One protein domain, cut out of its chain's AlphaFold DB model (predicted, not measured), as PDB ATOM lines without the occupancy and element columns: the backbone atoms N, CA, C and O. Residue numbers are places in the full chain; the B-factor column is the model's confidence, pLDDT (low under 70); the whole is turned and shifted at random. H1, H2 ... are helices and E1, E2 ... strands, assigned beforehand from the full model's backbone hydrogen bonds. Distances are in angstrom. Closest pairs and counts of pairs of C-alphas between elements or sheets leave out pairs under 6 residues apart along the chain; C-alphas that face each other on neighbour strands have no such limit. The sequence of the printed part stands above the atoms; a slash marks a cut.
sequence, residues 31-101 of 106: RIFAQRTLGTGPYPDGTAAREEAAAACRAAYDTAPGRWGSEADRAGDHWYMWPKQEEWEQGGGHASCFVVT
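This is residues 31 to 101 of the 106 residues of the protein "Septum_form domain-containing protein" of Streptomyces sp. CB02400 (UniProt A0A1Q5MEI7). A narrow three-stranded sheet has the long helix H1 slantwise over one face, making two layers, with short helices H2 and H3 at opposite ends of the rod. The printed part has 71 residues, mixed in class, in the order E1 H1 H2 E2 H3 E3; the sheet, E1 E3 E2, is antiparallel. It is compact, radius of gyration of the C-alphas 12.6 A, spanning 36 by 17 by 16 A.

E1, residues 31 to 39, 23.5 A, begins at C-alpha (23.555, 41.232, 84.731). H1 is 46 to 61, 22.3 A; H2 66 to 69; E2 78 to 81; H3 85 to 91. E3, 93 to 100, 22.0 A, ends at C-alpha (23.378, 34.857, 86.994).

Within hydrogen-bond range are N 33 and O 97 of E1 and E3, 2.9 A, and N 79 and O 98 of E2 and E3, 2.8 A. H1's height over the sheet is 6.0 A; its closest C-alphas to E3 are Ala 53 and Ala 95, 5.1 A. H2 and H3, apart, only graze the sheet. E1, H1 H2, E2 form a split strand-helix-strand unit, E3 between its strands, its crossover right-handed. In H1 and H3 every O i to N i+4 pair is within range; H2 is too short.

The printed part has no cut, no long link and no residue under pLDDT 70.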
ATOM      1  N   ARG A  31      23.410  40.180  85.728       91.38
ATOM      2  CA  ARG A  31      23.555  41.232  84.731       91.38
ATOM      3  C   ARG A  31      22.601  40.964  83.592       91.38
ATOM      4  O   ARG A  31      22.661  39.907  82.968       91.38
ATOM      5  N   ILE A  32      21.756  41.933  83.263       93.62
ATOM      6  CA  ILE A  32      20.913  41.812  82.077       93.62
ATOM      7  C   ILE A  32      21.788  41.909  80.824       93.62
ATOM      8  O   ILE A  32      22.538  42.867  80.647       93.62
ATOM      9  N   PHE A  33      21.691  40.933  79.926       94.06
ATOM     10  CA  PHE A  33      22.405  40.963  78.644       94.06
ATOM     11  C   PHE A  33      21.468  41.184  77.457       94.06
ATOM     12  O   PHE A  33      21.916  41.621  76.397       94.06
ATOM     13  N   ALA A  34      20.165  40.935  77.622       94.75
ATOM     14  CA  ALA A  34      19.187  41.134  76.564       94.75
ATOM     15  C   ALA A  34      17.771  41.394  77.089       94.75
ATOM     16  O   ALA A  34      17.358  40.880  78.125       94.75
ATOM     17  N   GLN A  35      17.021  42.156  76.293       93.62
ATOM     18  CA  GLN A  35      15.562  42.138  76.272       93.62
ATOM     19  C   GLN A  35      15.122  41.718  74.865       93.62
ATOM     20  O   GLN A  35      15.727  42.151  73.874       93.62
ATOM     21  N   ARG A  36      14.132  40.832  74.763       94.88
ATOM     22  CA  ARG A  36      13.619  40.310  73.488       94.88
ATOM     23  C   ARG A  36      12.105  40.400  73.463       94.88
ATOM     24  O   ARG A  36      11.464  40.021  74.431       94.88
ATOM     25  N   THR A  37      11.540  40.881  72.366       94.56
ATOM     26  CA  THR A  37      10.095  40.822  72.132       94.56
ATOM     27  C   THR A  37       9.726  39.410  71.687       94.56
ATOM     28  O   THR A  37      10.374  38.873  70.792       94.56
ATOM     29  N   LEU A  38       8.708  38.822  72.314       93.31
ATOM     30  CA  LEU A  38       8.161  37.503  71.970       93.31
ATOM     31  C   LEU A  38       6.912  37.629  71.086       93.31
ATOM     32  O   LEU A  38       6.629  36.757  70.277       93.31
ATOM     33  N   GLY A  39       6.209  38.763  71.165       90.06
ATOM     34  CA  GLY A  39       5.104  39.098  70.270       90.06
ATOM     35  C   GLY A  39       4.066  39.988  70.942       90.06
ATOM     36  O   GLY A  39       4.141  40.260  72.132       90.06
ATOM     37  N   THR A  40       3.076  40.438  70.174       88.81
ATOM     38  CA  THR A  40       1.918  41.202  70.682       88.81
ATOM     39  C   THR A  40       0.614  40.406  70.579       88.81
ATOM     40  O   THR A  40      -0.469  40.973  70.685       88.81
ATOM     41  N   GLY A  41       0.712  39.108  70.277       89.25
ATOM     42  CA  GLY A  41      -0.429  38.200  70.208       89.25
ATOM     43  C   GLY A  41      -0.951  37.810  71.595       89.25
ATOM     44  O   GLY A  41      -0.347  38.187  72.603       89.25
ATOM     45  N   PRO A  42      -2.054  37.042  71.651       92.44
ATOM     46  CA  PRO A  42      -2.583  36.527  72.910       92.44
ATOM     47  C   PRO A  42      -1.529  35.693  73.644       92.44
ATOM     48  O   PRO A  42      -0.645  35.108  73.015       92.44
ATOM     49  N   TYR A  43      -1.642  35.632  74.969       92.25
ATOM     50  CA  TYR A  43      -0.778  34.786  75.783       92.25
ATOM     51  C   TYR A  43      -0.949  33.315  75.357       92.25
ATOM     52  O   TYR A  43      -2.068  32.803  75.451       92.25
ATOM     53  N   PRO A  44       0.107  32.644  74.853       88.94
ATOM     54  CA  PRO A  44      -0.036  31.332  74.224       88.94
ATOM     55  C   PRO A  44      -0.419  30.257  75.248       88.94
ATOM     56  O   PRO A  44      -1.372  29.517  75.039       88.94
ATOM     57  N   ASP A  45       0.311  30.227  76.360       93.25
ATOM     58  CA  ASP A  45       0.038  29.618  77.661       93.25
ATOM     59  C   ASP A  45       1.335  29.746  78.493       93.25
ATOM     60  O   ASP A  45       2.351  30.258  78.013       93.25
ATOM     61  N   GLY A  46       1.333  29.293  79.750       90.19
ATOM     62  CA  GLY A  46       2.512  29.414  80.617       90.19
ATOM     63  C   GLY A  46       3.722  28.579  80.208       90.19
ATOM     64  O   GLY A  46       4.853  28.993  80.459       90.19
ATOM     65  N   THR A  47       3.508  27.427  79.579       94.38
ATOM     66  CA  THR A  47       4.596  26.556  79.128       94.38
ATOM     67  C   THR A  47       5.198  27.093  77.837       94.38
ATOM     68  O   THR A  47       6.416  27.247  77.760       94.38
ATOM     69  N   ALA A  48       4.357  27.453  76.868       94.31
ATOM     70  CA  ALA A  48       4.772  28.023  75.594       94.31
ATOM     71  C   ALA A  48       5.502  29.361  75.786       94.31
ATOM     72  O   ALA A  48       6.611  29.527  75.283       94.31
ATOM     73  N   ALA A  49       4.963  30.274  76.604       93.62
ATOM     74  CA  ALA A  49       5.614  31.554  76.894       93.62
ATOM     75  C   ALA A  49       6.999  31.369  77.544       93.62
ATOM     76  O   ALA A  49       7.958  32.065  77.195       93.62
ATOM     77  N   ARG A  50       7.131  30.392  78.452       94.06
ATOM     78  CA  ARG A  50       8.420  30.028  79.055       94.06
ATOM     79  C   ARG A  50       9.410  29.518  78.012       94.06
ATOM     80  O   ARG A  50      10.571  29.917  78.033       94.06
ATOM     81  N   GLU A  51       8.984  28.604  77.143       95.88
ATOM     82  CA  GLU A  51       9.848  28.004  76.121       95.88
ATOM     83  C   GLU A  51      10.315  29.033  75.088       95.88
ATOM     84  O   GLU A  51      11.498  29.051  74.733       95.88
ATOM     85  N   GLU A  52       9.434  29.944  74.675       95.62
ATOM     86  CA  GLU A  52       9.777  31.072  73.809       95.62
ATOM     87  C   GLU A  52      10.808  31.997  74.465       95.62
ATOM     88  O   GLU A  52      11.821  32.341  73.846       95.62
ATOM     89  N   ALA A  53      10.607  32.350  75.739       95.31
ATOM     90  CA  ALA A  53      11.557  33.165  76.491       95.31
ATOM     91  C   ALA A  53      12.924  32.476  76.626       95.31
ATOM     92  O   ALA A  53      13.961  33.101  76.386       95.31
ATOM     93  N   ALA A  54      12.933  31.179  76.942       94.19
ATOM     94  CA  ALA A  54      14.149  30.381  77.050       94.19
ATOM     95  C   ALA A  54      14.920  30.339  75.722       94.19
ATOM     96  O   ALA A  54      16.131  30.571  75.691       94.19
ATOM     97  N   ALA A  55      14.227  30.077  74.610       95.94
ATOM     98  CA  ALA A  55      14.831  30.041  73.283       95.94
ATOM     99  C   ALA A  55      15.411  31.408  72.886       95.94
ATOM    100  O   ALA A  55      16.545  31.479  72.403       95.94
ATOM    101  N   ALA A  56      14.668  32.490  73.141       95.88
ATOM    102  CA  ALA A  56      15.107  33.852  72.860       95.88
ATOM    103  C   ALA A  56      16.350  34.239  73.677       95.88
ATOM    104  O   ALA A  56      17.287  34.833  73.135       95.88
ATOM    105  N   CYS A  57      16.388  33.884  74.963       95.25
ATOM    106  CA  CYS A  57      17.518  34.189  75.833       95.25
ATOM    107  C   CYS A  57      18.751  33.336  75.533       95.25
ATOM    108  O   CYS A  57      19.856  33.877  75.545       95.25
ATOM    109  N   ARG A  58      18.578  32.062  75.164       94.19
ATOM    110  CA  ARG A  58      19.683  31.209  74.707       94.19
ATOM    111  C   ARG A  58      20.349  31.785  73.459       94.19
ATOM    112  O   ARG A  58      21.553  32.003  73.460       94.19
ATOM    113  N   ALA A  59      19.564  32.123  72.434       94.75
ATOM    114  CA  ALA A  59      20.090  32.748  71.218       94.75
ATOM    115  C   ALA A  59      20.753  34.109  71.493       94.75
ATOM    116  O   ALA A  59      21.727  34.488  70.844       94.75
ATOM    117  N   ALA A  60      20.236  34.869  72.462       94.12
ATOM    118  CA  ALA A  60      20.844  36.129  72.860       94.12
ATOM    119  C   ALA A  60      22.177  35.940  73.607       94.12
ATOM    120  O   ALA A  60      23.066  36.776  73.444       94.12
ATOM    121  N   TYR A  61      22.331  34.864  74.384       91.69
ATOM    122  CA  TYR A  61      23.540  34.585  75.160       91.69
ATOM    123  C   TYR A  61      24.758  34.368  74.254       91.69
ATOM    124  O   TYR A  61      25.814  34.940  74.513       91.69
ATOM    125  N   ASP A  62      24.582  33.673  73.127       88.38
ATOM    126  CA  ASP A  62      25.647  33.403  72.142       88.38
ATOM    127  C   ASP A  62      26.266  34.677  71.537       88.38
ATOM    128  O   ASP A  62      27.379  34.660  71.011       88.38
ATOM    129  N   THR A  63      25.550  35.802  71.610       88.69
ATOM    130  CA  THR A  63      25.988  37.108  71.087       88.69
ATOM    131  C   THR A  63      26.302  38.121  72.186       88.69
ATOM    132  O   THR A  63      26.682  39.260  71.897       88.69
ATOM    133  N   ALA A  64      26.146  37.734  73.454       88.06
ATOM    134  CA  ALA A  64      26.446  38.601  74.576       88.06
ATOM    135  C   ALA A  64      27.965  38.843  74.671       88.06
ATOM    136  O   ALA A  64      28.769  37.946  74.409       88.06
ATOM    137  N   PRO A  65      28.401  40.048  75.077       88.81
ATOM    138  CA  PRO A  65      29.797  40.294  75.389       88.81
ATOM    139  C   PRO A  65      30.372  39.258  76.360       88.81
ATOM    140  O   PRO A  65      29.875  39.116  77.475       88.81
ATOM    141  N   GLY A  66      31.476  38.605  75.981       86.12
ATOM    142  CA  GLY A  66      32.088  37.544  76.793       86.12
ATOM    143  C   GLY A  66      32.432  37.970  78.226       86.12
ATOM    144  O   GLY A  66      32.300  37.174  79.147       86.12
ATOM    145  N   ARG A  67      32.762  39.255  78.434       86.00
ATOM    146  CA  ARG A  67      33.002  39.848  79.766       86.00
ATOM    147  C   ARG A  67      31.792  39.795  80.708       86.00
ATOM    148  O   ARG A  67      31.968  39.866  81.912       86.00
ATOM    149  N   TRP A  68      30.576  39.737  80.169       87.00
ATOM    150  CA  TRP A  68      29.361  39.575  80.966       87.00
ATOM    151  C   TRP A  68      29.138  38.102  81.284       87.00
ATOM    152  O   TRP A  68      28.852  37.770  82.422       87.00
ATOM    153  N   GLY A  69      29.347  37.210  80.308       83.19
ATOM    154  CA  GLY A  69      29.291  35.763  80.532       83.19
ATOM    155  C   GLY A  69      30.324  35.266  81.549       83.19
ATOM    156  O   GLY A  69      30.039  34.328  82.283       83.19
ATOM    157  N   SER A  70      31.488  35.918  81.657       84.50
ATOM    158  CA  SER A  70      32.507  35.589  82.665       84.50
ATOM    159  C   SER A  70      32.116  35.937  84.103       84.50
ATOM    160  O   SER A  70      32.816  35.528  85.020       84.50
ATOM    161  N   GLU A  71      31.042  36.702  84.312       83.94
ATOM    162  CA  GLU A  71      30.501  36.968  85.652       83.94
ATOM    163  C   GLU A  71      29.620  35.811  86.152       83.94
ATOM    164  O   GLU A  71      29.260  35.781  87.329       83.94
ATOM    165  N   ALA A  72      29.275  34.859  85.275       82.38
ATOM    166  CA  ALA A  72      28.458  33.709  85.626       82.38
ATOM    167  C   ALA A  72      29.172  32.785  86.624       82.38
ATOM    168  O   ALA A  72      30.359  32.501  86.460       82.38
ATOM    169  N   ASP A  73      28.428  32.239  87.593       76.06
ATOM    170  CA  ASP A  73      28.930  31.171  88.483       76.06
ATOM    171  C   ASP A  73      29.442  29.958  87.685       76.06
ATOM    172  O   ASP A  73      30.480  29.363  87.975       76.06
ATOM    173  N   ARG A  74      28.718  29.620  86.617       78.56
ATOM    174  CA  ARG A  74      29.026  28.519  85.712       78.56
ATOM    175  C   ARG A  74      28.926  29.006  84.275       78.56
ATOM    176  O   ARG A  74      27.976  29.687  83.898       78.56
ATOM    177  N   ALA A  75      29.909  28.646  83.455       79.44
ATOM    178  CA  ALA A  75      29.910  29.012  82.045       79.44
ATOM    179  C   ALA A  75      28.636  28.500  81.350       79.44
ATOM    180  O   ALA A  75      28.315  27.316  81.438       79.44
ATOM    181  N   GLY A  76      27.932  29.391  80.650       77.06
ATOM    182  CA  GLY A  76      26.663  29.078  79.990       77.06
ATOM    183  C   GLY A  76      25.421  29.262  80.864       77.06
ATOM    184  O   GLY A  76      24.314  29.280  80.318       77.06
ATOM    185  N   ASP A  77      25.569  29.455  82.179       81.81
ATOM    186  CA  ASP A  77      24.419  29.677  83.050       81.81
ATOM    187  C   ASP A  77      23.827  31.067  82.830       81.81
ATOM    188  O   ASP A  77      24.497  32.103  82.881       81.81
ATOM    189  N   HIS A  78      22.522  31.071  82.588       88.31
ATOM    190  CA  HIS A  78      21.725  32.270  82.430       88.31
ATOM    191  C   HIS A  78      20.314  32.029  82.957       88.31
ATOM    192  O   HIS A  78      19.790  30.914  82.942       88.31
ATOM    193  N   TRP A  79      19.697  33.109  83.411       90.00
ATOM    194  CA  TRP A  79      18.316  33.155  83.858       90.00
ATOM    195  C   TRP A  79      17.486  33.982  82.888       90.00
ATOM    196  O   TRP A  79      18.003  34.818  82.142       90.00
ATOM    197  N   TYR A  80      16.180  33.761  82.902       91.56
ATOM    198  CA  TYR A  80      15.248  34.528  82.101       91.56
ATOM    199  C   TYR A  80      13.910  34.691  82.810       91.56
ATOM    200  O   TYR A  80      13.514  33.879  83.643       91.56
ATOM    201  N   MET A  81      13.214  35.762  82.456       91.50
ATOM    202  CA  MET A  81      11.861  36.046  82.918       91.50
ATOM    203  C   MET A  81      10.987  36.434  81.736       91.50
ATOM    204  O   MET A  81      11.481  37.019  80.770       91.50
ATOM    205  N   TRP A  82       9.697  36.160  81.862       92.00
ATOM    206  CA  TRP A  82       8.649  36.577  80.941       92.00
ATOM    207  C   TRP A  82       7.438  37.056  81.756       92.00
ATOM    208  O   TRP A  82       7.296  36.650  82.915       92.00
ATOM    209  N   PRO A  83       6.593  37.935  81.194       89.56
ATOM    210  CA  PRO A  83       5.433  38.457  81.902       89.56
ATOM    211  C   PRO A  83       4.390  37.366  82.154       89.56
ATOM    212  O   PRO A  83       4.248  36.422  81.370       89.56
ATOM    213  N   LYS A  84       3.608  37.536  83.225       90.44
ATOM    214  CA  LYS A  84       2.382  36.750  83.426       90.44
ATOM    215  C   LYS A  84       1.343  37.142  82.375       90.44
ATOM    216  O   LYS A  84       1.462  38.177  81.723       90.44
ATOM    217  N   GLN A  85       0.297  36.329  82.241       91.44
ATOM    218  CA  GLN A  85      -0.761  36.544  81.250       91.44
ATOM    219  C   GLN A  85      -1.314  37.978  81.261       91.44
ATOM    220  O   GLN A  85      -1.381  38.602  80.209       91.44
ATOM    221  N   GLU A  86      -1.643  38.522  82.435       91.12
ATOM    222  CA  GLU A  86      -2.189  39.881  82.561       91.12
ATOM    223  C   GLU A  86      -1.242  40.953  81.988       91.12
ATOM    224  O   GLU A  86      -1.655  41.820  81.222       91.12
ATOM    225  N   GLU A  87       0.047  40.876  82.312       89.62
ATOM    226  CA  GLU A  87       1.064  41.823  81.840       89.62
ATOM    227  C   GLU A  87       1.345  41.647  80.340       89.62
ATOM    228  O   GLU A  87       1.563  42.625  79.623       89.62
ATOM    229  N   TRP A  88       1.308  40.404  79.848       92.06
ATOM    230  CA  TRP A  88       1.441  40.090  78.428       92.06
ATOM    231  C   TRP A  88       0.283  40.683  77.623       92.06
ATOM    232  O   TRP A  88       0.500  41.263  76.564       92.06
ATOM    233  N   GLU A  89      -0.947  40.568  78.115       92.06
ATOM    234  CA  GLU A  89      -2.133  41.116  77.450       92.06
ATOM    235  C   GLU A  89      -2.122  42.653  77.420       92.06
ATOM    236  O   GLU A  89      -2.623  43.252  76.469       92.06
ATOM    237  N   GLN A  90      -1.508  43.299  78.415       90.19
ATOM    238  CA  GLN A  90      -1.389  44.760  78.479       90.19
ATOM    239  C   GLN A  90      -0.223  45.316  77.649       90.19
ATOM    240  O   GLN A  90      -0.342  46.398  77.072       90.19
ATOM    241  N   GLY A  91       0.915  44.615  77.618       87.06
ATOM    242  CA  GLY A  91       2.185  45.154  77.111       87.06
ATOM    243  C   GLY A  91       2.885  44.310  76.045       87.06
ATOM    244  O   GLY A  91       3.925  44.721  75.528       87.06
ATOM    245  N   GLY A  92       2.330  43.150  75.702       91.75
ATOM    246  CA  GLY A  92       2.948  42.158  74.835       91.75
ATOM    247  C   GLY A  92       3.970  41.269  75.549       91.75
ATOM    248  O   GLY A  92       4.502  41.565  76.625       91.75
ATOM    249  N   GLY A  93       4.278  40.157  74.893       92.44
ATOM    250  CA  GLY A  93       5.282  39.206  75.322       92.44
ATOM    251  C   GLY A  93       6.688  39.743  75.171       92.44
ATOM    252  O   GLY A  93       7.089  40.241  74.113       92.44
ATOM    253  N   HIS A  94       7.471  39.585  76.228       93.88
ATOM    254  CA  HIS A  94       8.881  39.919  76.232       93.88
ATOM    255  C   HIS A  94       9.659  38.969  77.141       93.88
ATOM    256  O   HIS A  94       9.126  38.433  78.106       93.88
ATOM    257  N   ALA A  95      10.939  38.784  76.840       94.12
ATOM    258  CA  ALA A  95      11.885  38.066  77.672       94.12
ATOM    259  C   ALA A  95      12.959  39.027  78.178       94.12
ATOM    260  O   ALA A  95      13.548  39.779  77.394       94.12
ATOM    261  N   SER A  96      13.233  38.985  79.479       93.88
ATOM    262  CA  SER A  96      14.413  39.616  80.079       93.88
ATOM    263  C   SER A  96      15.433  38.534  80.404       93.88
ATOM    264  O   SER A  96      15.094  37.580  81.099       93.88
ATOM    265  N   CYS A  97      16.658  38.673  79.896       94.06
ATOM    266  CA  CYS A  97      17.692  37.641  79.959       94.06
ATOM    267  C   CYS A  97      18.885  38.108  80.795       94.06
ATOM    268  O   CYS A  97      19.446  39.179  80.533       94.06
ATOM    269  N   PHE A  98      19.306  37.289  81.755       92.44
ATOM    270  CA  PHE A  98      20.301  37.638  82.763       92.44
ATOM    271  C   PHE A  98      21.432  36.620  82.807       92.44
ATOM    272  O   PHE A  98      21.189  35.417  82.793       92.44
ATOM    273  N   VAL A  99      22.668  37.092  82.911       91.81
ATOM    274  CA  VAL A  99      23.749  36.271  83.452       91.81
ATOM    275  C   VAL A  99      23.526  36.215  84.955       91.81
ATOM    276  O   VAL A  99      23.351  37.270  85.559       91.81
ATOM    277  N   VAL A 100      23.496  35.017  85.538       87.56
ATOM    278  CA  VAL A 100      23.378  34.857  86.994       87.56
ATOM    279  C   VAL A 100      24.768  34.894  87.588       87.56
ATOM    280  O   VAL A 100      25.600  34.043  87.275       87.56
ATOM    281  N   THR A 101      25.015  35.878  88.433       84.25
ATOM    282  CA  THR A 101      26.290  36.026  89.120       84.25
ATOM    283  C   THR A 101      26.266  35.235  90.419       84.25
ATOM    284  O   THR A 101      25.211  34.971  91.002       84.25
TER     285      THR A 101